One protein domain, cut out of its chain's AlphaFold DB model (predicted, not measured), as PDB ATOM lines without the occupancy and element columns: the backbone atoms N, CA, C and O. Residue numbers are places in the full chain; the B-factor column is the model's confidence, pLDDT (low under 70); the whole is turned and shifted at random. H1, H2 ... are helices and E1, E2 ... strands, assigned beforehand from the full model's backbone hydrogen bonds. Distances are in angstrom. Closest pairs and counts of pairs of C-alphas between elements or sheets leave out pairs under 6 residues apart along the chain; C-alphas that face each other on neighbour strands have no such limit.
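This is residues 42 to 192 of the 215 residues of an uncharacterized protein of Candidatus Symbiobacter mobilis CR (UniProt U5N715). A twisted sheet of four strands is covered on one face by a single long helix, H1, which runs along the strands. The tight link of the E2 and E3 hairpin and the first residues of H1 lie at opposite ends of the long axis; the short helices H2 and H3 are near each other and apart from H1, and three long loops, residues 73 to 87, 122 to 134 and 165 to 182, link H1 to E1, H4 to E2 and E3 to E4. The 151 printed residues hold four named helices and four named strands in the order H1 E1 H2 H3 H4 E2 E3 E4. The sheet's order is E1 E2 E3 E4, mixed, and the class is mixed, helices and strands. The whole is compact, with a radius of gyration of the C-alphas of 16.2 A, and its outline is elongated, 56 by 31 by 31 A.

Begin with the sheet: E1 is residues 88 to 90, E2 residues 135 to 144, 28.9 A long, E3 residues 150 to 164, 34.6 A, and E4 residues 183 to 191, 26.3 A, ending at C-alpha 191 at (38.435, -18.959, 19.871). E3 bends by 83 degrees at residue 153. Find C-alpha 42 at (26.789, -57.680, 21.557); from there H1 runs 44.4 A to C-alpha 72 at (43.220, -17.224, 29.414). Three short helices are H2, residues 100 to 104, H3, residues 108 to 111, and H4, residues 118 to 121.

E2, E3 and E4 form a meander, each strand the antiparallel neighbour of the one before, in two hairpins. Look for N 137 and O 160 at 2.8 A between E2 and E3, and N 159 and O 188 at 2.8 A between E3 and E4. Edge strand E1 is parallel to E2, with N 140 and O 89 at 2.8 A; E1, H2 H3 H4 and E2 make a strand-helix-strand unit, two parallel neighbour strands with helices between. H1 on one face of the sheet gives two layers; its height over the sheet is 5.9 A. It lies over E3 and E4, and on the local plane stands at 16 degrees to E3; the C-alphas of Ala 57 and Gly 163, the closest, are 3.7 A apart. H4 is not on the sheet, and only just touches H1, with 3 pairs of C-alphas within 8 A, by residues 56 to 59 of H1 alone; the closest are Ala 56 and Val 121, 7.0 A. H2 and H3 are only just not on the sheet, each with 4 pairs of C-alphas within 10 A; they are close but not clearly touching, the closest C-alphas being Phe 102 and Ala 108, 6.0 A. In H1 and H2 every O i to N i+4 pair is within hydrogen-bond range; H3 and H4 are too short for such a pair.

The two C-alphas farthest apart, Ser 42 and Thr 147, are 57.0 A apart. The printed part has no cut. The links H1 to E1, H4 to E2 and E3 to E4 are long. Mean pLDDT of the printed part is 86.3; residues 74 to 85, 124 and 148 to 153 are under 70.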
ATOM      1  N   SER A  42      25.397 -58.146  21.584       92.88
ATOM      2  CA  SER A  42      26.789 -57.680  21.557       92.88
ATOM      3  C   SER A  42      26.948 -56.352  20.807       92.88
ATOM      4  O   SER A  42      27.641 -55.451  21.283       92.88
ATOM      5  N   ALA A  43      26.248 -56.186  19.679       93.62
ATOM      6  CA  ALA A  43      26.253 -54.946  18.911       93.62
ATOM      7  C   ALA A  43      25.603 -53.798  19.698       93.62
ATOM      8  O   ALA A  43      26.171 -52.710  19.789       93.62
ATOM      9  N   SER A  44      24.447 -54.036  20.327       94.31
ATOM     10  CA  SER A  44      23.787 -53.045  21.183       94.31
ATOM     11  C   SER A  44      24.631 -52.677  22.406       94.31
ATOM     12  O   SER A  44      24.687 -51.506  22.780       94.31
ATOM     13  N   GLY A  45      25.330 -53.649  22.998       93.62
ATOM     14  CA  GLY A  45      26.272 -53.426  24.092       93.62
ATOM     15  C   GLY A  45      27.422 -52.510  23.681       93.62
ATOM     16  O   GLY A  45      27.673 -51.511  24.352       93.62
ATOM     17  N   ALA A  46      28.054 -52.787  22.537       92.25
ATOM     18  CA  ALA A  46      29.133 -51.959  22.001       92.25
ATOM     19  C   ALA A  46      28.665 -50.535  21.658       92.25
ATOM     20  O   ALA A  46      29.360 -49.567  21.955       92.25
ATOM     21  N   VAL A  47      27.476 -50.370  21.069       95.88
ATOM     22  CA  VAL A  47      26.909 -49.034  20.799       95.88
ATOM     23  C   VAL A  47      26.682 -48.271  22.104       95.88
ATOM     24  O   VAL A  47      27.001 -47.087  22.194       95.88
ATOM     25  N   ARG A  48      26.175 -48.942  23.143       95.56
ATOM     26  CA  ARG A  48      25.960 -48.320  24.451       95.56
ATOM     27  C   ARG A  48      27.269 -47.852  25.087       95.56
ATOM     28  O   ARG A  48      27.305 -46.722  25.567       95.56
ATOM     29  N   THR A  49      28.317 -48.675  25.104       95.38
ATOM     30  CA  THR A  49      29.606 -48.278  25.699       95.38
ATOM     31  C   THR A  49      30.254 -47.138  24.917       95.38
ATOM     32  O   THR A  49      30.675 -46.160  25.528       95.38
ATOM     33  N   ASN A  50      30.199 -47.168  23.579       96.12
ATOM     34  CA  ASN A  50      30.673 -46.060  22.740       96.12
ATOM     35  C   ASN A  50      29.892 -44.759  22.974       96.12
ATOM     36  O   ASN A  50      30.496 -43.694  23.050       96.12
ATOM     37  N   ASN A  51      28.568 -44.820  23.147       96.75
ATOM     38  CA  ASN A  51      27.772 -43.630  23.464       96.75
ATOM     39  C   ASN A  51      28.149 -43.026  24.825       96.75
ATOM     40  O   ASN A  51      28.151 -41.807  24.971       96.75
ATOM     41  N   LEU A  52      28.476 -43.856  25.818       96.00
ATOM     42  CA  LEU A  52      28.953 -43.380  27.120       96.00
ATOM     43  C   LEU A  52      30.374 -42.812  27.026       96.00
ATOM     44  O   LEU A  52      30.639 -41.754  27.588       96.00
ATOM     45  N   ALA A  53      31.261 -43.446  26.256       97.06
ATOM     46  CA  ALA A  53      32.587 -42.907  25.965       97.06
ATOM     47  C   ALA A  53      32.505 -41.545  25.253       97.06
ATOM     48  O   ALA A  53      33.233 -40.622  25.608       97.06
ATOM     49  N   ALA A  54      31.577 -41.384  24.304       97.38
ATOM     50  CA  ALA A  54      31.332 -40.116  23.619       97.38
ATOM     51  C   ALA A  54      30.800 -39.034  24.570       97.38
ATOM     52  O   ALA A  54      31.270 -37.903  24.530       97.38
ATOM     53  N   GLN A  55      29.877 -39.380  25.475       96.06
ATOM     54  CA  GLN A  55      29.418 -38.454  26.518       96.06
ATOM     55  C   GLN A  55      30.564 -38.031  27.445       96.06
ATOM     56  O   GLN A  55      30.691 -36.852  27.760       96.06
ATOM     57  N   ALA A  56      31.427 -38.966  27.850       96.19
ATOM     58  CA  ALA A  56      32.614 -38.643  28.638       96.19
ATOM     59  C   ALA A  56      33.579 -37.722  27.870       96.19
ATOM     60  O   ALA A  56      34.118 -36.784  28.456       96.19
ATOM     61  N   ALA A  57      33.767 -37.951  26.566       97.38
ATOM     62  CA  ALA A  57      34.589 -37.096  25.713       97.38
ATOM     63  C   ALA A  57      34.009 -35.675  25.611       97.38
ATOM     64  O   ALA A  57      34.753 -34.712  25.756       97.38
ATOM     65  N   GLU A  58      32.692 -35.538  25.427       96.75
ATOM     66  CA  GLU A  58      31.986 -34.246  25.384       96.75
ATOM     67  C   GLU A  58      32.150 -33.487  26.708       96.75
ATOM     68  O   GLU A  58      32.451 -32.295  26.711       96.75
ATOM     69  N   ILE A  59      32.005 -34.179  27.847       94.81
ATOM     70  CA  ILE A  59      32.220 -33.577  29.169       94.81
ATOM     71  C   ILE A  59      33.660 -33.072  29.291       94.81
ATOM     72  O   ILE A  59      33.873 -31.951  29.749       94.81
ATOM     73  N   GLY A  60      34.644 -33.872  28.871       94.00
ATOM     74  CA  GLY A  60      36.041 -33.454  28.926       94.00
ATOM     75  C   GLY A  60      36.369 -32.298  27.991       94.00
ATOM     76  O   GLY A  60      37.095 -31.392  28.390       94.00
ATOM     77  N   LEU A  61      35.777 -32.275  26.799       95.62
ATOM     78  CA  LEU A  61      35.930 -31.185  25.844       95.62
ATOM     79  C   LEU A  61      35.402 -29.868  26.422       95.62
ATOM     80  O   LEU A  61      36.155 -28.903  26.528       95.62
ATOM     81  N   ARG A  62      34.147 -29.867  26.889       94.00
ATOM     82  CA  ARG A  62      33.509 -28.683  27.484       94.00
ATOM     83  C   ARG A  62      34.233 -28.202  28.732       94.00
ATOM     84  O   ARG A  62      34.373 -27.002  28.936       94.00
ATOM     85  N   PHE A  63      34.701 -29.130  29.567       91.81
ATOM     86  CA  PHE A  63      35.478 -28.771  30.747       91.81
ATOM     87  C   PHE A  63      36.766 -28.049  30.349       91.81
ATOM     88  O   PHE A  63      37.074 -27.000  30.900       91.81
ATOM     89  N   CYS A  64      37.511 -28.568  29.374       91.88
ATOM     90  CA  CYS A  64      38.766 -27.947  28.965       91.88
ATOM     91  C   CYS A  64      38.558 -26.611  28.239       91.88
ATOM     92  O   CYS A  64      39.363 -25.705  28.431       91.88
ATOM     93  N   GLU A  65      37.464 -26.438  27.496       91.69
ATOM     94  CA  GLU A  65      37.049 -25.135  26.947       91.69
ATOM     95  C   GLU A  65      36.769 -24.101  28.047       91.69
ATOM     96  O   GLU A  65      37.234 -22.960  27.967       91.69
ATOM     97  N   ASP A  66      36.061 -24.500  29.106       89.81
ATOM     98  CA  ASP A  66      35.804 -23.637  30.262       89.81
ATOM     99  C   ASP A  66      37.113 -23.271  30.970       89.81
ATOM    100  O   ASP A  66      37.376 -22.099  31.234       89.81
ATOM    101  N   VAL A  67      38.019 -24.237  31.166       87.56
ATOM    102  CA  VAL A  67      39.333 -23.936  31.749       87.56
ATOM    103  C   VAL A  67      40.145 -22.987  30.872       87.56
ATOM    104  O   VAL A  67      40.783 -22.088  31.413       87.56
ATOM    105  N   VAL A  68      40.114 -23.117  29.541       87.44
ATOM    106  CA  VAL A  68      40.770 -22.143  28.649       87.44
ATOM    107  C   VAL A  68      40.147 -20.761  28.813       87.44
ATOM    108  O   VAL A  68      40.872 -19.779  28.967       87.44
ATOM    109  N   THR A  69      38.819 -20.678  28.845       87.00
ATOM    110  CA  THR A  69      38.083 -19.419  29.026       87.00
ATOM    111  C   THR A  69      38.439 -18.742  30.339       87.00
ATOM    112  O   THR A  69      38.703 -17.540  30.366       87.00
ATOM    113  N   MET A  70      38.488 -19.503  31.427       83.38
ATOM    114  CA  MET A  70      38.763 -18.943  32.737       83.38
ATOM    115  C   MET A  70      40.256 -18.702  32.978       83.38
ATOM    116  O   MET A  70      40.585 -17.744  33.659       83.38
ATOM    117  N   ALA A  71      41.174 -19.497  32.418       80.75
ATOM    118  CA  ALA A  71      42.618 -19.318  32.613       80.75
ATOM    119  C   ALA A  71      43.244 -18.279  31.667       80.75
ATOM    120  O   ALA A  71      44.221 -17.633  32.042       80.75
ATOM    121  N   TYR A  72      42.691 -18.111  30.462       78.50
ATOM    122  CA  TYR A  72      43.220 -17.224  29.414       78.50
ATOM    123  C   TYR A  72      42.258 -16.090  29.025       78.50
ATOM    124  O   TYR A  72      42.562 -15.294  28.137       78.50
ATOM    125  N   GLY A  73      41.104 -15.986  29.690       73.50
ATOM    126  CA  GLY A  73      40.193 -14.852  29.558       73.50
ATOM    127  C   GLY A  73      40.714 -13.568  30.216       73.50
ATOM    128  O   GLY A  73      41.783 -13.523  30.819       73.50
ATOM    129  N   GLN A  74      39.918 -12.498  30.131       65.56
ATOM    130  CA  GLN A  74      40.284 -11.159  30.631       65.56
ATOM    131  C   GLN A  74      40.487 -11.106  32.160       65.56
ATOM    132  O   GLN A  74      41.211 -10.250  32.660       65.56
ATOM    133  N   THR A  75      39.843 -12.011  32.908       66.38
ATOM    134  CA  THR A  75      39.966 -12.126  34.371       66.38
ATOM    135  C   THR A  75      40.329 -13.561  34.745       66.38
ATOM    136  O   THR A  75      39.439 -14.378  34.995       66.38
ATOM    137  N   PRO A  76      41.631 -13.900  34.743       67.25
ATOM    138  CA  PRO A  76      42.052 -15.274  34.908       67.25
ATOM    139  C   PRO A  76      41.690 -15.790  36.302       67.25
ATOM    140  O   PRO A  76      42.202 -15.310  37.313       67.25
ATOM    141  N   THR A  77      40.796 -16.769  36.361       69.12
ATOM    142  CA  THR A  77      40.417 -17.487  37.582       69.12
ATOM    143  C   THR A  77      40.385 -18.974  37.263       69.12
ATOM    144  O   THR A  77      40.007 -19.362  36.171       69.12
ATOM    145  N   LEU A  78      40.828 -19.843  38.165       67.31
ATOM    146  CA  LEU A  78      40.692 -21.286  37.942       67.31
ATOM    147  C   LEU A  78      39.374 -21.765  38.555       67.31
ATOM    148  O   LEU A  78      39.016 -21.286  39.637       67.31
ATOM    149  N   PRO A  79      38.658 -22.712  37.922       66.88
ATOM    150  CA  PRO A  79      37.530 -23.353  38.571       66.88
ATOM    151  C   PRO A  79      37.966 -23.946  39.921       66.88
ATOM    152  O   PRO A  79      39.033 -24.559  40.007       66.88
ATOM    153  N   PRO A  80      37.145 -23.828  40.979       65.44
ATOM    154  CA  PRO A  80      37.499 -24.296  42.322       65.44
ATOM    155  C   PRO A  80      37.697 -25.819  42.409       65.44
ATOM    156  O   PRO A  80      38.232 -26.320  43.395       65.44
ATOM    157  N   SER A  81      37.268 -26.566  41.389       65.44
ATOM    158  CA  SER A  81      37.484 -28.008  41.245       65.44
ATOM    159  C   SER A  81      38.882 -28.381  40.733       65.44
ATOM    160  O   SER A  81      39.223 -29.565  40.742       65.44
ATOM    161  N   LEU A  82      39.697 -27.413  40.297       68.19
ATOM    162  CA  LEU A  82      41.068 -27.644  39.846       68.19
ATOM    163  C   LEU A  82      42.082 -27.365  40.947       68.19
ATOM    164  O   LEU A  82      42.113 -26.296  41.547       68.19
ATOM    165  N   THR A  83      42.986 -28.320  41.141       64.31
ATOM    166  CA  THR A  83      44.171 -28.165  41.993       64.31
ATOM    167  C   THR A  83      45.434 -27.848  41.191       64.31
ATOM    168  O   THR A  83      46.460 -27.522  41.776       64.31
ATOM    169  N   THR A  84      45.389 -27.975  39.859       66.25
ATOM    170  CA  THR A  84      46.532 -27.771  38.956       66.25
ATOM    171  C   THR A  84      46.066 -27.088  37.673       66.25
ATOM    172  O   THR A  84      45.061 -27.494  37.092       66.25
ATOM    173  N   THR A  85      46.797 -26.071  37.220       69.81
ATOM    174  CA  THR A  85      46.562 -25.409  35.929       69.81
ATOM    175  C   THR A  85      46.893 -26.373  34.786       69.81
ATOM    176  O   THR A  85      47.987 -26.947  34.797       69.81
ATOM    177  N   PRO A  86      46.010 -26.577  33.791       76.81
ATOM    178  CA  PRO A  86      46.354 -27.394  32.634       76.81
ATOM    179  C   PRO A  86      47.500 -26.764  31.842       76.81
ATOM    180  O   PRO A  86      47.628 -25.544  31.743       76.81
ATOM    181  N   THR A  87      48.338 -27.620  31.264       86.19
ATOM    182  CA  THR A  87      49.414 -27.183  30.371       86.19
ATOM    183  C   THR A  87      48.831 -26.895  28.994       86.19
ATOM    184  O   THR A  87      48.156 -27.749  28.424       86.19
ATOM    185  N   VAL A  88      49.114 -25.710  28.452       86.88
ATOM    186  CA  VAL A  88      48.795 -25.365  27.063       86.88
ATOM    187  C   VAL A  88      50.060 -25.450  26.228       86.88
ATOM    188  O   VAL A  88      51.059 -24.792  26.531       86.88
ATOM    189  N   PHE A  89      50.024 -26.246  25.163       87.62
ATOM    190  CA  PHE A  89      51.143 -26.344  24.230       87.62
ATOM    191  C   PHE A  89      51.120 -25.166  23.269       87.62
ATOM    192  O   PHE A  89      50.190 -25.015  22.483       87.62
ATOM    193  N   VAL A  90      52.158 -24.340  23.315       82.62
ATOM    194  CA  VAL A  90      52.321 -23.196  22.415       82.62
ATOM    195  C   VAL A  90      53.368 -23.562  21.373       82.62
ATOM    196  O   VAL A  90      54.491 -23.902  21.737       82.62
ATOM    197  N   ASN A  91      53.011 -23.495  20.087       76.38
ATOM    198  CA  ASN A  91      53.906 -23.837  18.973       76.38
ATOM    199  C   ASN A  91      54.609 -25.207  19.119       76.38
ATOM    200  O   ASN A  91      55.839 -25.273  19.012       76.38
ATOM    201  N   PRO A  92      53.888 -26.315  19.377       76.62
ATOM    202  CA  PRO A  92      54.546 -27.610  19.420       76.62
ATOM    203  C   PRO A  92      55.117 -27.940  18.031       76.62
ATOM    204  O   PRO A  92      54.486 -27.694  17.003       76.62
ATOM    205  N   SER A  93      56.325 -28.511  17.982       77.31
ATOM    206  CA  SER A  93      57.001 -28.872  16.722       77.31
ATOM    207  C   SER A  93      56.256 -29.941  15.911       77.31
ATOM    208  O   SER A  93      56.555 -30.156  14.740       77.31
ATOM    209  N   SER A  94      55.313 -30.634  16.549       84.88
ATOM    210  CA  SER A  94      54.374 -31.592  15.974       84.88
ATOM    211  C   SER A  94      53.077 -31.513  16.782       84.88
ATOM    212  O   SER A  94      53.173 -31.371  18.001       84.88
ATOM    213  N   PRO A  95      51.888 -31.654  16.169       86.62
ATOM    214  CA  PRO A  95      50.625 -31.681  16.906       86.62
ATOM    215  C   PRO A  95      50.641 -32.793  17.960       86.62
ATOM    216  O   PRO A  95      50.779 -33.977  17.629       86.62
ATOM    217  N   MET A  96      50.521 -32.412  19.229       89.88
ATOM    218  CA  MET A  96      50.643 -33.325  20.367       89.88
ATOM    219  C   MET A  96      49.475 -34.307  20.404       89.88
ATOM    220  O   MET A  96      49.667 -35.483  20.723       89.88
ATOM    221  N   TRP A  97      48.287 -33.860  19.986       91.06
ATOM    222  CA  TRP A  97      47.088 -34.688  19.922       91.06
ATOM    223  C   TRP A  97      47.244 -35.947  19.054       91.06
ATOM    224  O   TRP A  97      46.613 -36.957  19.357       91.06
ATOM    225  N   GLN A  98      48.102 -35.931  18.022       92.44
ATOM    226  CA  GLN A  98      48.318 -37.074  17.115       92.44
ATOM    227  C   GLN A  98      49.212 -38.168  17.713       92.44
ATOM    228  O   GLN A  98      49.259 -39.292  17.208       92.44
ATOM    229  N   SER A  99      49.954 -37.855  18.775       91.62
ATOM    230  CA  SER A  99      50.957 -38.754  19.330       91.62
ATOM    231  C   SER A  99      50.346 -39.688  20.373       91.62
ATOM    232  O   SER A  99      50.268 -39.360  21.553       91.62
ATOM    233  N   LEU A 100      49.951 -40.901  19.978       90.81
ATOM    234  CA  LEU A 100      49.430 -41.895  20.933       90.81
ATOM    235  C   LEU A 100      50.429 -42.234  22.049       90.81
ATOM    236  O   LEU A 100      50.029 -42.492  23.181       90.81
ATOM    237  N   THR A 101      51.734 -42.188  21.763       89.81
ATOM    238  CA  THR A 101      52.770 -42.400  22.785       89.81
ATOM    239  C   THR A 101      52.753 -41.310  23.846       89.81
ATOM    240  O   THR A 101      53.103 -41.585  24.988       89.81
ATOM    241  N   PHE A 102      52.327 -40.097  23.494       89.31
ATOM    242  CA  PHE A 102      52.161 -39.003  24.435       89.31
ATOM    243  C   PHE A 102      50.972 -39.239  25.374       89.31
ATOM    244  O   PHE A 102      51.121 -39.112  26.586       89.31
ATOM    245  N   TRP A 103      49.827 -39.654  24.829       92.75
ATOM    246  CA  TRP A 103      48.619 -39.956  25.605       92.75
ATOM    247  C   TRP A 103      48.775 -41.164  26.531       92.75
ATOM    248  O   TRP A 103      48.310 -41.150  27.671       92.75
ATOM    249  N   ASP A 104      49.434 -42.212  26.042       93.06
ATOM    250  CA  ASP A 104      49.532 -43.486  26.748       93.06
ATOM    251  C   ASP A 104      50.764 -43.566  27.672       93.06
ATOM    252  O   ASP A 104      50.890 -44.506  28.460       93.06
ATOM    253  N   ALA A 105      51.677 -42.588  27.633       90.62
ATOM    254  CA  ALA A 105      52.854 -42.585  28.496       90.62
ATOM    255  C   ALA A 105      52.480 -42.565  29.986       90.62
ATOM    256  O   ALA A 105      51.558 -41.876  30.412       90.62
ATOM    257  N   HIS A 106      53.249 -43.275  30.815       87.19
ATOM    258  CA  HIS A 106      53.036 -43.310  32.268       87.19
ATOM    259  C   HIS A 106      53.089 -41.918  32.933       87.19
ATOM    260  O   HIS A 106      52.476 -41.711  33.978       87.19
ATOM    261  N   ASP A 107      53.782 -40.964  32.306       87.38
ATOM    262  CA  ASP A 107      53.957 -39.578  32.740       87.38
ATOM    263  C   ASP A 107      53.125 -38.564  31.926       87.38
ATOM    264  O   ASP A 107      53.352 -37.358  32.029       87.38
ATOM    265  N   ALA A 108      52.129 -39.020  31.153       88.56
ATOM    266  CA  ALA A 108      51.297 -38.165  30.296       88.56
ATOM    267  C   ALA A 108      50.669 -36.976  31.046       88.56
ATOM    268  O   ALA A 108      50.659 -35.856  30.538       88.56
ATOM    269  N   LEU A 109      50.207 -37.197  32.286       86.62
ATOM    270  CA  LEU A 109      49.589 -36.147  33.105       86.62
ATOM    271  C   LEU A 109      50.562 -35.032  33.494       86.62
ATOM    272  O   LEU A 109      50.180 -33.872  33.597       86.62
ATOM    273  N   THR A 110      51.832 -35.375  33.695       84.88
ATOM    274  CA  THR A 110      52.891 -34.403  33.999       84.88
ATOM    275  C   THR A 110      53.381 -33.702  32.737       84.88
ATOM    276  O   THR A 110      53.853 -32.573  32.799       84.88
ATOM    277  N   LYS A 111      53.254 -34.361  31.583       84.25
ATOM    278  CA  LYS A 111      53.652 -33.815  30.287       84.25
ATOM    279  C   LYS A 111      52.613 -32.898  29.650       84.25
ATOM    280  O   LYS A 111      52.968 -32.216  28.696       84.25
ATOM    281  N   GLY A 112      51.381 -32.871  30.160       85.69
ATOM    282  CA  GLY A 112      50.337 -31.927  29.753       85.69
ATOM    283  C   GLY A 112      49.052 -32.550  29.204       85.69
ATOM    284  O   GLY A 112      48.192 -31.814  28.730       85.69
ATOM    285  N   VAL A 113      48.873 -33.875  29.298       91.44
ATOM    286  CA  VAL A 113      47.526 -34.464  29.225       91.44
ATOM    287  C   VAL A 113      46.779 -34.091  30.496       91.44
ATOM    288  O   VAL A 113      47.226 -34.378  31.602       91.44
ATOM    289  N   PHE A 114      45.622 -33.472  30.360       91.06
ATOM    290  CA  PHE A 114      44.820 -33.070  31.497       91.06
ATOM    291  C   PHE A 114      43.708 -34.090  31.756       91.06
ATOM    292  O   PHE A 114      42.918 -34.381  30.865       91.06
ATOM    293  N   ALA A 115      43.633 -34.638  32.971       91.31
ATOM    294  CA  ALA A 115      42.540 -35.518  33.380       91.31
ATOM    295  C   ALA A 115      41.438 -34.711  34.069       91.31
ATOM    296  O   ALA A 115      41.684 -34.027  35.065       91.31
ATOM    297  N   VAL A 116      40.214 -34.827  33.563       90.62
ATOM    298  CA  VAL A 116      39.048 -34.142  34.124       90.62
ATOM    299  C   VAL A 116      38.776 -34.680  35.531       90.62
ATOM    300  O   VAL A 116      38.805 -35.899  35.731       90.62
ATOM    301  N   PRO A 117      38.492 -33.825  36.529       89.06
ATOM    302  CA  PRO A 117      38.221 -34.300  37.876       89.06
ATOM    303  C   PRO A 117      37.066 -35.307  37.902       89.06
ATOM    304  O   PRO A 117      35.999 -35.073  37.332       89.06
ATOM    305  N   GLY A 118      37.257 -36.421  38.614       86.00
ATOM    306  CA  GLY A 118      36.267 -37.500  38.689       86.00
ATOM    307  C   GLY A 118      34.894 -37.043  39.193       86.00
ATOM    308  O   GLY A 118      33.892 -37.636  38.819       86.00
ATOM    309  N   THR A 119      34.822 -35.963  39.973       85.88
ATOM    310  CA  THR A 119      33.575 -35.353  40.467       85.88
ATOM    311  C   THR A 119      32.740 -34.664  39.385       85.88
ATOM    312  O   THR A 119      31.569 -34.387  39.617       85.88
ATOM    313  N   ILE A 120      33.329 -34.349  38.230       86.25
ATOM    314  CA  ILE A 120      32.619 -33.752  37.088       86.25
ATOM    315  C   ILE A 120      31.901 -34.841  36.281       86.25
ATOM    316  O   ILE A 120      30.809 -34.619  35.769       86.25
ATOM    317  N   VAL A 121      32.500 -36.032  36.192       87.88
ATOM    318  CA  VAL A 121      31.956 -37.166  35.425       87.88
ATOM    319  C   VAL A 121      31.164 -38.160  36.267       87.88
ATOM    320  O   VAL A 121      30.245 -38.799  35.761       87.88
ATOM    321  N   ASN A 122      31.495 -38.285  37.550       89.25
ATOM    322  CA  ASN A 122      30.804 -39.136  38.506       89.25
ATOM    323  C   ASN A 122      30.116 -38.268  39.556       89.25
ATOM    324  O   ASN A 122      30.740 -37.415  40.188       89.25
ATOM    325  N   GLN A 123      28.833 -38.527  39.790       79.88
ATOM    326  CA  GLN A 123      28.093 -37.865  40.856       79.88
ATOM    327  C   GLN A 123      28.320 -38.615  42.170       79.88
ATOM    328  O   GLN A 123      28.001 -39.799  42.278       79.88
ATOM    329  N   SER A 124      28.837 -37.924  43.187       68.88
ATOM    330  CA  SER A 124      29.201 -38.512  44.489       68.88
ATOM    331  C   SER A 124      28.054 -39.261  45.180       68.88
ATOM    332  O   SER A 124      28.302 -40.218  45.907       68.88
ATOM    333  N   ALA A 125      26.805 -38.871  44.915       72.19
ATOM    334  CA  ALA A 125      25.607 -39.501  45.466       72.19
ATOM    335  C   ALA A 125      25.175 -40.800  44.751       72.19
ATOM    336  O   ALA A 125      24.343 -41.528  45.287       72.19
ATOM    337  N   LEU A 126      25.698 -41.088  43.552       71.19
ATOM    338  CA  LEU A 126      25.230 -42.183  42.682       71.19
ATOM    339  C   LEU A 126      26.289 -43.271  42.426       71.19
ATOM    340  O   LEU A 126      25.996 -44.266  41.766       71.19
ATOM    341  N   GLY A 127      27.497 -43.109  42.969       76.56
ATOM    342  CA  GLY A 127      28.624 -44.014  42.739       76.56
ATOM    343  C   GLY A 127      29.456 -43.659  41.499       76.56
ATOM    344  O   GLY A 127      29.200 -42.679  40.801       76.56
ATOM    345  N   SER A 128      30.507 -44.446  41.251       83.56
ATOM    346  CA  SER A 128      31.441 -44.234  40.139       83.56
ATOM    347  C   SER A 128      30.969 -44.980  38.893       83.56
ATOM    348  O   SER A 128      31.143 -46.193  38.802       83.56
ATOM    349  N   THR A 129      30.398 -44.260  37.928       88.44
ATOM    350  CA  THR A 129      30.027 -44.812  36.615       88.44
ATOM    351  C   THR A 129      31.261 -44.998  35.735       88.44
ATOM    352  O   THR A 129      31.438 -46.049  35.133       88.44
ATOM    353  N   TYR A 130      32.135 -43.994  35.683       92.12
ATOM    354  CA  TYR A 130      33.369 -44.021  34.904       92.12
ATOM    355  C   TYR A 130      34.542 -44.348  35.823       92.12
ATOM    356  O   TYR A 130      34.821 -43.599  36.761       92.12
ATOM    357  N   GLN A 131      35.228 -45.464  35.572       92.12
ATOM    358  CA  GLN A 131      36.427 -45.836  36.335       92.12
ATOM    359  C   GLN A 131      37.657 -45.038  35.893       92.12
ATOM    360  O   GLN A 131      38.558 -44.777  36.691       92.12
ATOM    361  N   ARG A 132      37.685 -44.632  34.621       92.50
ATOM    362  CA  ARG A 132      38.701 -43.756  34.051       92.50
ATOM    363  C   ARG A 132      38.076 -42.416  33.688       92.50
ATOM    364  O   ARG A 132      37.096 -42.362  32.953       92.50
ATOM    365  N   ALA A 133      38.652 -41.340  34.214       91.88
ATOM    366  CA  ALA A 133      38.233 -39.993  33.860       91.88
ATOM    367  C   ALA A 133      38.600 -39.671  32.400       91.88
ATOM    368  O   ALA A 133      39.634 -40.148  31.925       91.88
ATOM    369  N   PRO A 134      37.788 -38.863  31.699       94.69
ATOM    370  CA  PRO A 134      38.154 -38.361  30.388       94.69
ATOM    371  C   PRO A 134      39.380 -37.456  30.494       94.69
ATOM    372  O   PRO A 134      39.648 -36.824  31.520       94.69
ATOM    373  N   GLU A 135      40.131 -37.422  29.408       94.56
ATOM    374  CA  GLU A 135      41.396 -36.714  29.294       94.56
ATOM    375  C   GLU A 135      41.301 -35.691  28.157       94.56
ATOM    376  O   GLU A 135      40.551 -35.891  27.206       94.56
ATOM    377  N   CYS A 136      42.047 -34.595  28.223       94.94
ATOM    378  CA  CYS A 136      42.120 -33.621  27.142       94.94
ATOM    379  C   CYS A 136      43.541 -33.070  26.970       94.94
ATOM    380  O   CYS A 136      44.358 -33.100  27.891       94.94
ATOM    381  N   ILE A 137      43.824 -32.547  25.782       94.31
ATOM    382  CA  ILE A 137      45.013 -31.767  25.448       94.31
ATOM    383  C   ILE A 137      44.546 -30.432  24.881       94.31
ATOM    384  O   ILE A 137      43.555 -30.374  24.152       94.31
ATOM    385  N   ILE A 138      45.283 -29.375  25.209       92.69
ATOM    386  CA  ILE A 138      45.011 -28.009  24.773       92.69
ATOM    387  C   ILE A 138      46.251 -27.494  24.045       92.69
ATOM    388  O   ILE A 138      47.329 -27.387  24.633       92.69
ATOM    389  N   GLU A 139      46.107 -27.166  22.765       91.69
ATOM    390  CA  GLU A 139      47.186 -26.631  21.933       91.69
ATOM    391  C   GLU A 139      46.794 -25.238  21.439       91.69
ATOM    392  O   GLU A 139      45.746 -25.057  20.828       91.69
ATOM    393  N   ALA A 140      47.622 -24.232  21.700       88.75
ATOM    394  CA  ALA A 140      47.425 -22.898  21.158       88.75
ATOM    395  C   ALA A 140      47.801 -22.892  19.671       88.75
ATOM    396  O   ALA A 140      48.907 -23.287  19.292       88.75
ATOM    397  N   VAL A 141      46.889 -22.416  18.826       86.25
ATOM    398  CA  VAL A 141      47.134 -22.260  17.392       86.25
ATOM    399  C   VAL A 141      47.858 -20.927  17.189       86.25
ATOM    400  O   VAL A 141      47.292 -19.873  17.491       86.25
ATOM    401  N   PRO A 142      49.117 -20.926  16.724       77.19
ATOM    402  CA  PRO A 142      49.893 -19.701  16.607       77.19
ATOM    403  C   PRO A 142      49.341 -18.776  15.528       77.19
ATOM    404  O   PRO A 142      49.120 -19.189  14.389       77.19
ATOM    405  N   VAL A 143      49.206 -17.495  15.866       73.81
ATOM    406  CA  VAL A 143      48.955 -16.452  14.868       73.81
ATOM    407  C   VAL A 143      50.278 -16.132  14.186       73.81
ATOM    408  O   VAL A 143      51.255 -15.792  14.849       73.81
ATOM    409  N   GLN A 144      50.340 -16.246  12.863       74.38
ATOM    410  CA  GLN A 144      51.525 -15.829  12.116       74.38
ATOM    411  C   GLN A 144      51.508 -14.306  11.968       74.38
ATOM    412  O   GLN A 144      50.572 -13.742  11.401       74.38
ATOM    413  N   LEU A 145      52.536 -13.628  12.476       73.00
ATOM    414  CA  LEU A 145      52.747 -12.214  12.185       73.00
ATOM    415  C   LEU A 145      53.152 -12.044  10.714       73.00
ATOM    416  O   LEU A 145      53.750 -12.930  10.106       73.00
ATOM    417  N   SER A 146      52.915 -10.855  10.159       74.81
ATOM    418  CA  SER A 146      53.366 -10.463   8.811       74.81
ATOM    419  C   SER A 146      54.888 -10.541   8.614       74.81
ATOM    420  O   SER A 146      55.365 -10.564   7.484       74.81
ATOM    421  N   THR A 147      55.654 -10.626   9.705       75.06
ATOM    422  CA  THR A 147      57.103 -10.868   9.729       75.06
ATOM    423  C   THR A 147      57.487 -12.349   9.595       75.06
ATOM    424  O   THR A 147      58.675 -12.668   9.614       75.06
ATOM    425  N   GLY A 148      56.514 -13.263   9.477       68.12
ATOM    426  CA  GLY A 148      56.732 -14.713   9.391       68.12
ATOM    427  C   GLY A 148      57.103 -15.378  10.720       68.12
ATOM    428  O   GLY A 148      57.612 -16.495  10.725       68.12
ATOM    429  N   GLN A 149      56.906 -14.684  11.845       69.25
ATOM    430  CA  GLN A 149      57.114 -15.209  13.197       69.25
ATOM    431  C   GLN A 149      55.775 -15.624  13.813       69.25
ATOM    432  O   GLN A 149      54.767 -14.957  13.588       69.25
ATOM    433  N   ALA A 150      55.762 -16.683  14.622       66.31
ATOM    434  CA  ALA A 150      54.588 -17.062  15.401       66.31
ATOM    435  C   ALA A 150      54.417 -16.129  16.611       66.31
ATOM    436  O   ALA A 150      55.359 -15.897  17.370       66.31
ATOM    437  N   ALA A 151      53.212 -15.604  16.802       65.75
ATOM    438  CA  ALA A 151      52.854 -14.801  17.956       65.75
ATOM    439  C   ALA A 151      52.487 -15.715  19.131       65.75
ATOM    440  O   ALA A 151      51.778 -16.705  18.960       65.75
ATOM    441  N   ASN A 152      52.928 -15.352  20.337       65.06
ATOM    442  CA  ASN A 152      52.605 -16.085  21.568       65.06
ATOM    443  C   ASN A 152      51.242 -15.687  22.170       65.06
ATOM    444  O   ASN A 152      50.868 -16.195  23.221       65.06
ATOM    445  N   ASN A 153      50.513 -14.759  21.544       66.94
ATOM    446  CA  ASN A 153      49.222 -14.238  22.003       66.94
ATOM    447  C   ASN A 153      48.034 -14.894  21.278       66.94
ATOM    448  O   ASN A 153      47.063 -14.222  20.935       66.94
ATOM    449  N   SER A 154      48.124 -16.200  21.022       72.81
ATOM    450  CA  SER A 154      47.060 -16.973  20.385       72.81
ATOM    451  C   SER A 154      45.733 -16.840  21.128       72.81
ATOM    452  O   SER A 154      45.633 -17.187  22.301       72.81
ATOM    453  N   THR A 155      44.702 -16.378  20.421       83.62
ATOM    454  CA  THR A 155      43.305 -16.420  20.878       83.62
ATOM    455  C   THR A 155      42.587 -17.684  20.416       83.62
ATOM    456  O   THR A 155      41.492 -17.964  20.891       83.62
ATOM    457  N   SER A 156      43.199 -18.460  19.519       88.19
ATOM    458  CA  SER A 156      42.662 -19.715  18.992       88.19
ATOM    459  C   SER A 156      43.364 -20.922  19.614       88.19
ATOM    460  O   SER A 156      44.594 -20.972  19.693       88.19
ATOM    461  N   PHE A 157      42.582 -21.923  20.001       90.88
ATOM    462  CA  PHE A 157      43.028 -23.151  20.646       90.88
ATOM    463  C   PHE A 157      42.431 -24.361  19.931       90.88
ATOM    464  O   PHE A 157      41.267 -24.355  19.544       90.88
ATOM    465  N   LEU A 158      43.228 -25.409  19.776       93.44
ATOM    466  CA  LEU A 158      42.803 -26.732  19.358       93.44
ATOM    467  C   LEU A 158      42.738 -27.608  20.605       93.44
ATOM    468  O   LEU A 158      43.759 -27.873  21.242       93.44
ATOM    469  N   ILE A 159      41.536 -28.031  20.969       94.81
ATOM    470  CA  ILE A 159      41.293 -28.860  22.144       94.81
ATOM    471  C   ILE A 159      40.911 -30.244  21.649       94.81
ATOM    472  O   ILE A 159      39.935 -30.408  20.919       94.81
ATOM    473  N   THR A 160      41.674 -31.249  22.057       96.62
ATOM    474  CA  THR A 160      41.364 -32.649  21.774       96.62
ATOM    475  C   THR A 160      40.998 -33.335  23.074       96.62
ATOM    476  O   THR A 160      41.791 -33.336  24.010       96.62
ATOM    477  N   ALA A 161      39.812 -33.926  23.131       97.00
ATOM    478  CA  ALA A 161      39.327 -34.685  24.272       97.00
ATOM    479  C   ALA A 161      39.230 -36.174  23.931       97.00
ATOM    480  O   ALA A 161      38.869 -36.561  22.820       97.00
ATOM    481  N   ARG A 162      39.527 -37.003  24.924       96.25
ATOM    482  CA  ARG A 162      39.512 -38.457  24.885       96.25
ATOM    483  C   ARG A 162      38.600 -38.952  26.000       96.25
ATOM    484  O   ARG A 162      38.888 -38.774  27.183       96.25
ATOM    485  N   GLY A 163      37.478 -39.547  25.618       96.81
ATOM    486  CA  GLY A 163      36.512 -40.151  26.529       96.81
ATOM    487  C   GLY A 163      36.627 -41.667  26.554       96.81
ATOM    488  O   GLY A 163      36.998 -42.293  25.561       96.81
ATOM    489  N   PHE A 164      36.276 -42.253  27.696       96.75
ATOM    490  CA  PHE A 164      36.370 -43.687  27.941       96.75
ATOM    491  C   PHE A 164      35.024 -44.245  28.390       96.75
ATOM    492  O   PHE A 164      34.294 -43.589  29.138       96.75
ATOM    493  N   GLY A 165      34.696 -45.458  27.947       95.38
ATOM    494  CA  GLY A 165      33.514 -46.160  28.436       95.38
ATOM    495  C   GLY A 165      33.648 -46.586  29.905       95.38
ATOM    496  O   GLY A 165      34.765 -46.684  30.424       95.38
ATOM    497  N   PRO A 166      32.529 -46.882  30.595       93.88
ATOM    498  CA  PRO A 166      32.523 -47.358  31.986       93.88
ATOM    499  C   PRO A 166      33.374 -48.607  32.250       93.88
ATOM    500  O   PRO A 166      33.815 -48.834  33.376       93.88
ATOM    501  N   GLU A 167      33.570 -49.440  31.228       94.19
ATOM    502  CA  GLU A 167      34.341 -50.679  31.285       94.19
ATOM    503  C   GLU A 167      35.858 -50.466  31.228       94.19
ATOM    504  O   GLU A 167      36.612 -51.382  31.557       94.19
ATOM    505  N   VAL A 168      36.316 -49.278  30.815       95.19
ATOM    506  CA  VAL A 168      37.744 -48.963  30.758       95.19
ATOM    507  C   VAL A 168      38.258 -48.755  32.173       95.19
ATOM    508  O   VAL A 168      37.862 -47.820  32.870       95.19
ATOM    509  N   VAL A 169      39.181 -49.620  32.581       92.94
ATOM    510  CA  VAL A 169      39.781 -49.578  33.915       92.94
ATOM    511  C   VAL A 169      40.542 -48.273  34.162       92.94
ATOM    512  O   VAL A 169      41.181 -47.709  33.267       92.94
ATOM    513  N   GLY A 170      40.493 -47.806  35.410       88.75
ATOM    514  CA  GLY A 170      41.314 -46.688  35.866       88.75
ATOM    515  C   GLY A 170      42.812 -46.999  35.766       88.75
ATOM    516  O   GLY A 170      43.237 -48.153  35.833       88.75
ATOM    517  N   VAL A 171      43.630 -45.958  35.611       88.12
ATOM    518  CA  VAL A 171      45.089 -46.100  35.506       88.12
ATOM    519  C   VAL A 171      45.721 -46.000  36.896       88.12
ATOM    520  O   VAL A 171      45.576 -44.983  37.572       88.12
ATOM    521  N   ALA A 172      46.468 -47.030  37.302       82.81
ATOM    522  CA  ALA A 172      47.298 -46.982  38.505       82.81
ATOM    523  C   ALA A 172      48.508 -46.043  38.324       82.81
ATOM    524  O   ALA A 172      49.028 -45.868  37.220       82.81
ATOM    525  N   THR A 173      48.996 -45.459  39.420       78.06
ATOM    526  CA  THR A 173      50.167 -44.572  39.403       78.06
ATOM    527  C   THR A 173      51.395 -45.284  38.827       78.06
ATOM    528  O   THR A 173      51.752 -46.371  39.275       78.06
ATOM    529  N   GLY A 174      52.050 -44.672  37.834       76.38
ATOM    530  CA  GLY A 174      53.259 -45.212  37.196       76.38
ATOM    531  C   GLY A 174      53.022 -46.334  36.176       76.38
ATOM    532  O   GLY A 174      53.985 -46.818  35.584       76.38
ATOM    533  N   ALA A 175      51.772 -46.740  35.934       84.81
ATOM    534  CA  ALA A 175      51.444 -47.713  34.897       84.81
ATOM    535  C   ALA A 175      51.373 -47.062  33.505       84.81
ATOM    536  O   ALA A 175      51.102 -45.868  33.362       84.81
ATOM    537  N   ASN A 176      51.575 -47.874  32.463       84.81
ATOM    538  CA  ASN A 176      51.237 -47.479  31.096       84.81
ATOM    539  C   ASN A 176      49.735 -47.141  31.027       84.81
ATOM    540  O   ASN A 176      48.909 -47.871  31.575       84.81
ATOM    541  N   ARG A 177      49.389 -46.028  30.374       90.94
ATOM    542  CA  ARG A 177      48.030 -45.472  30.335       90.94
ATOM    543  C   ARG A 177      47.233 -45.915  29.114       90.94
ATOM    544  O   ARG A 177      46.147 -45.385  28.884       90.94
ATOM    545  N   ARG A 178      47.725 -46.879  28.337       92.00
ATOM    546  CA  ARG A 178      46.982 -47.415  27.193       92.00
ATOM    547  C   ARG A 178      45.636 -48.016  27.637       92.00
ATOM    548  O   ARG A 178      45.636 -48.939  28.452       92.00
ATOM    549  N   PRO A 179      44.493 -47.522  27.134       93.12
ATOM    550  CA  PRO A 179      43.180 -48.037  27.505       93.12
ATOM    551  C   PRO A 179      42.914 -49.424  26.910       93.12
ATOM    552  O   PRO A 179      43.453 -49.800  25.867       93.12
ATOM    553  N   GLN A 180      42.036 -50.168  27.578       92.44
ATOM    554  CA  GLN A 180      41.438 -51.401  27.074       92.44
ATOM    555  C   GLN A 180      39.916 -51.269  27.185       92.44
ATOM    556  O   GLN A 180      39.393 -51.222  28.294       92.44
ATOM    557  N   GLY A 181      39.224 -51.169  26.050       93.31
ATOM    558  CA  GLY A 181      37.772 -50.961  25.991       93.31
ATOM    559  C   GLY A 181      37.383 -49.874  24.990       93.31
ATOM    560  O   GLY A 181      38.145 -49.594  24.063       93.31
ATOM    561  N   SER A 182      36.193 -49.294  25.154       95.19
ATOM    562  CA  SER A 182      35.702 -48.225  24.285       95.19
ATOM    563  C   SER A 182      36.367 -46.885  24.584       95.19
ATOM    564  O   SER A 182      36.560 -46.476  25.731       95.19
ATOM    565  N   GLU A 183      36.709 -46.198  23.506       96.06
ATOM    566  CA  GLU A 183      37.453 -44.956  23.520       96.06
ATOM    567  C   GLU A 183      36.963 -44.088  22.364       96.06
ATOM    568  O   GLU A 183      36.856 -44.557  21.230       96.06
ATOM    569  N   VAL A 184      36.660 -42.827  22.657       97.19
ATOM    570  CA  VAL A 184      36.167 -41.861  21.671       97.19
ATOM    571  C   VAL A 184      37.000 -40.594  21.754       97.19
ATOM    572  O   VAL A 184      37.298 -40.102  22.841       97.19
ATOM    573  N   TRP A 185      37.345 -40.058  20.587       97.25
ATOM    574  CA  TRP A 185      38.105 -38.825  20.438       97.25
ATOM    575  C   TRP A 185      37.213 -37.748  19.852       97.25
ATOM    576  O   TRP A 185      36.538 -37.983  18.849       97.25
ATOM    577  N   LEU A 186      37.244 -36.568  20.457       97.75
ATOM    578  CA  LEU A 186      36.597 -35.366  19.951       97.75
ATOM    579  C   LEU A 186      37.636 -34.259  19.828       97.75
ATOM    580  O   LEU A 186      38.598 -34.202  20.594       97.75
ATOM    581  N   GLN A 187      37.441 -33.375  18.859       96.56
ATOM    582  CA  GLN A 187      38.309 -32.230  18.648       96.56
ATOM    583  C   GLN A 187      37.462 -30.987  18.401       96.56
ATOM    584  O   GLN A 187      36.508 -31.028  17.626       96.56
ATOM    585  N   SER A 188      37.830 -29.900  19.069       95.50
ATOM    586  CA  SER A 188      37.215 -28.582  18.951       95.50
ATOM    587  C   SER A 188      38.288 -27.554  18.635       95.50
ATOM    588  O   SER A 188      39.402 -27.623  19.159       95.50
ATOM    589  N   THR A 189      37.937 -26.595  17.785       92.88
ATOM    590  CA  THR A 189      38.705 -25.363  17.626       92.88
ATOM    591  C   THR A 189      37.935 -24.268  18.338       92.88
ATOM    592  O   THR A 189      36.813 -23.942  17.953       92.88
ATOM    593  N   PHE A 190      38.543 -23.710  19.373       88.75
ATOM    594  CA  PHE A 190      37.936 -22.737  20.258       88.75
ATOM    595  C   PHE A 190      38.649 -21.394  20.126       88.75
ATOM    596  O   PHE A 190      39.876 -21.334  20.170       88.75
ATOM    597  N   GLU A 191      37.893 -20.312  19.962       88.38
ATOM    598  CA  GLU A 191      38.435 -18.959  19.871       88.38
ATOM    599  C   GLU A 191      37.925 -18.108  21.034       88.38
ATOM    600  O   GLU A 191      36.721 -17.979  21.257       88.38
ATOM    601  N   LEU A 192      38.854 -17.509  21.775       84.88
ATOM    602  CA  LEU A 192      38.539 -16.550  22.821       84.88
ATOM    603  C   LEU A 192      38.129 -15.225  22.183       84.88
ATOM    604  O   LEU A 192      38.935 -14.548  21.543       84.88
TER     605      LEU A 192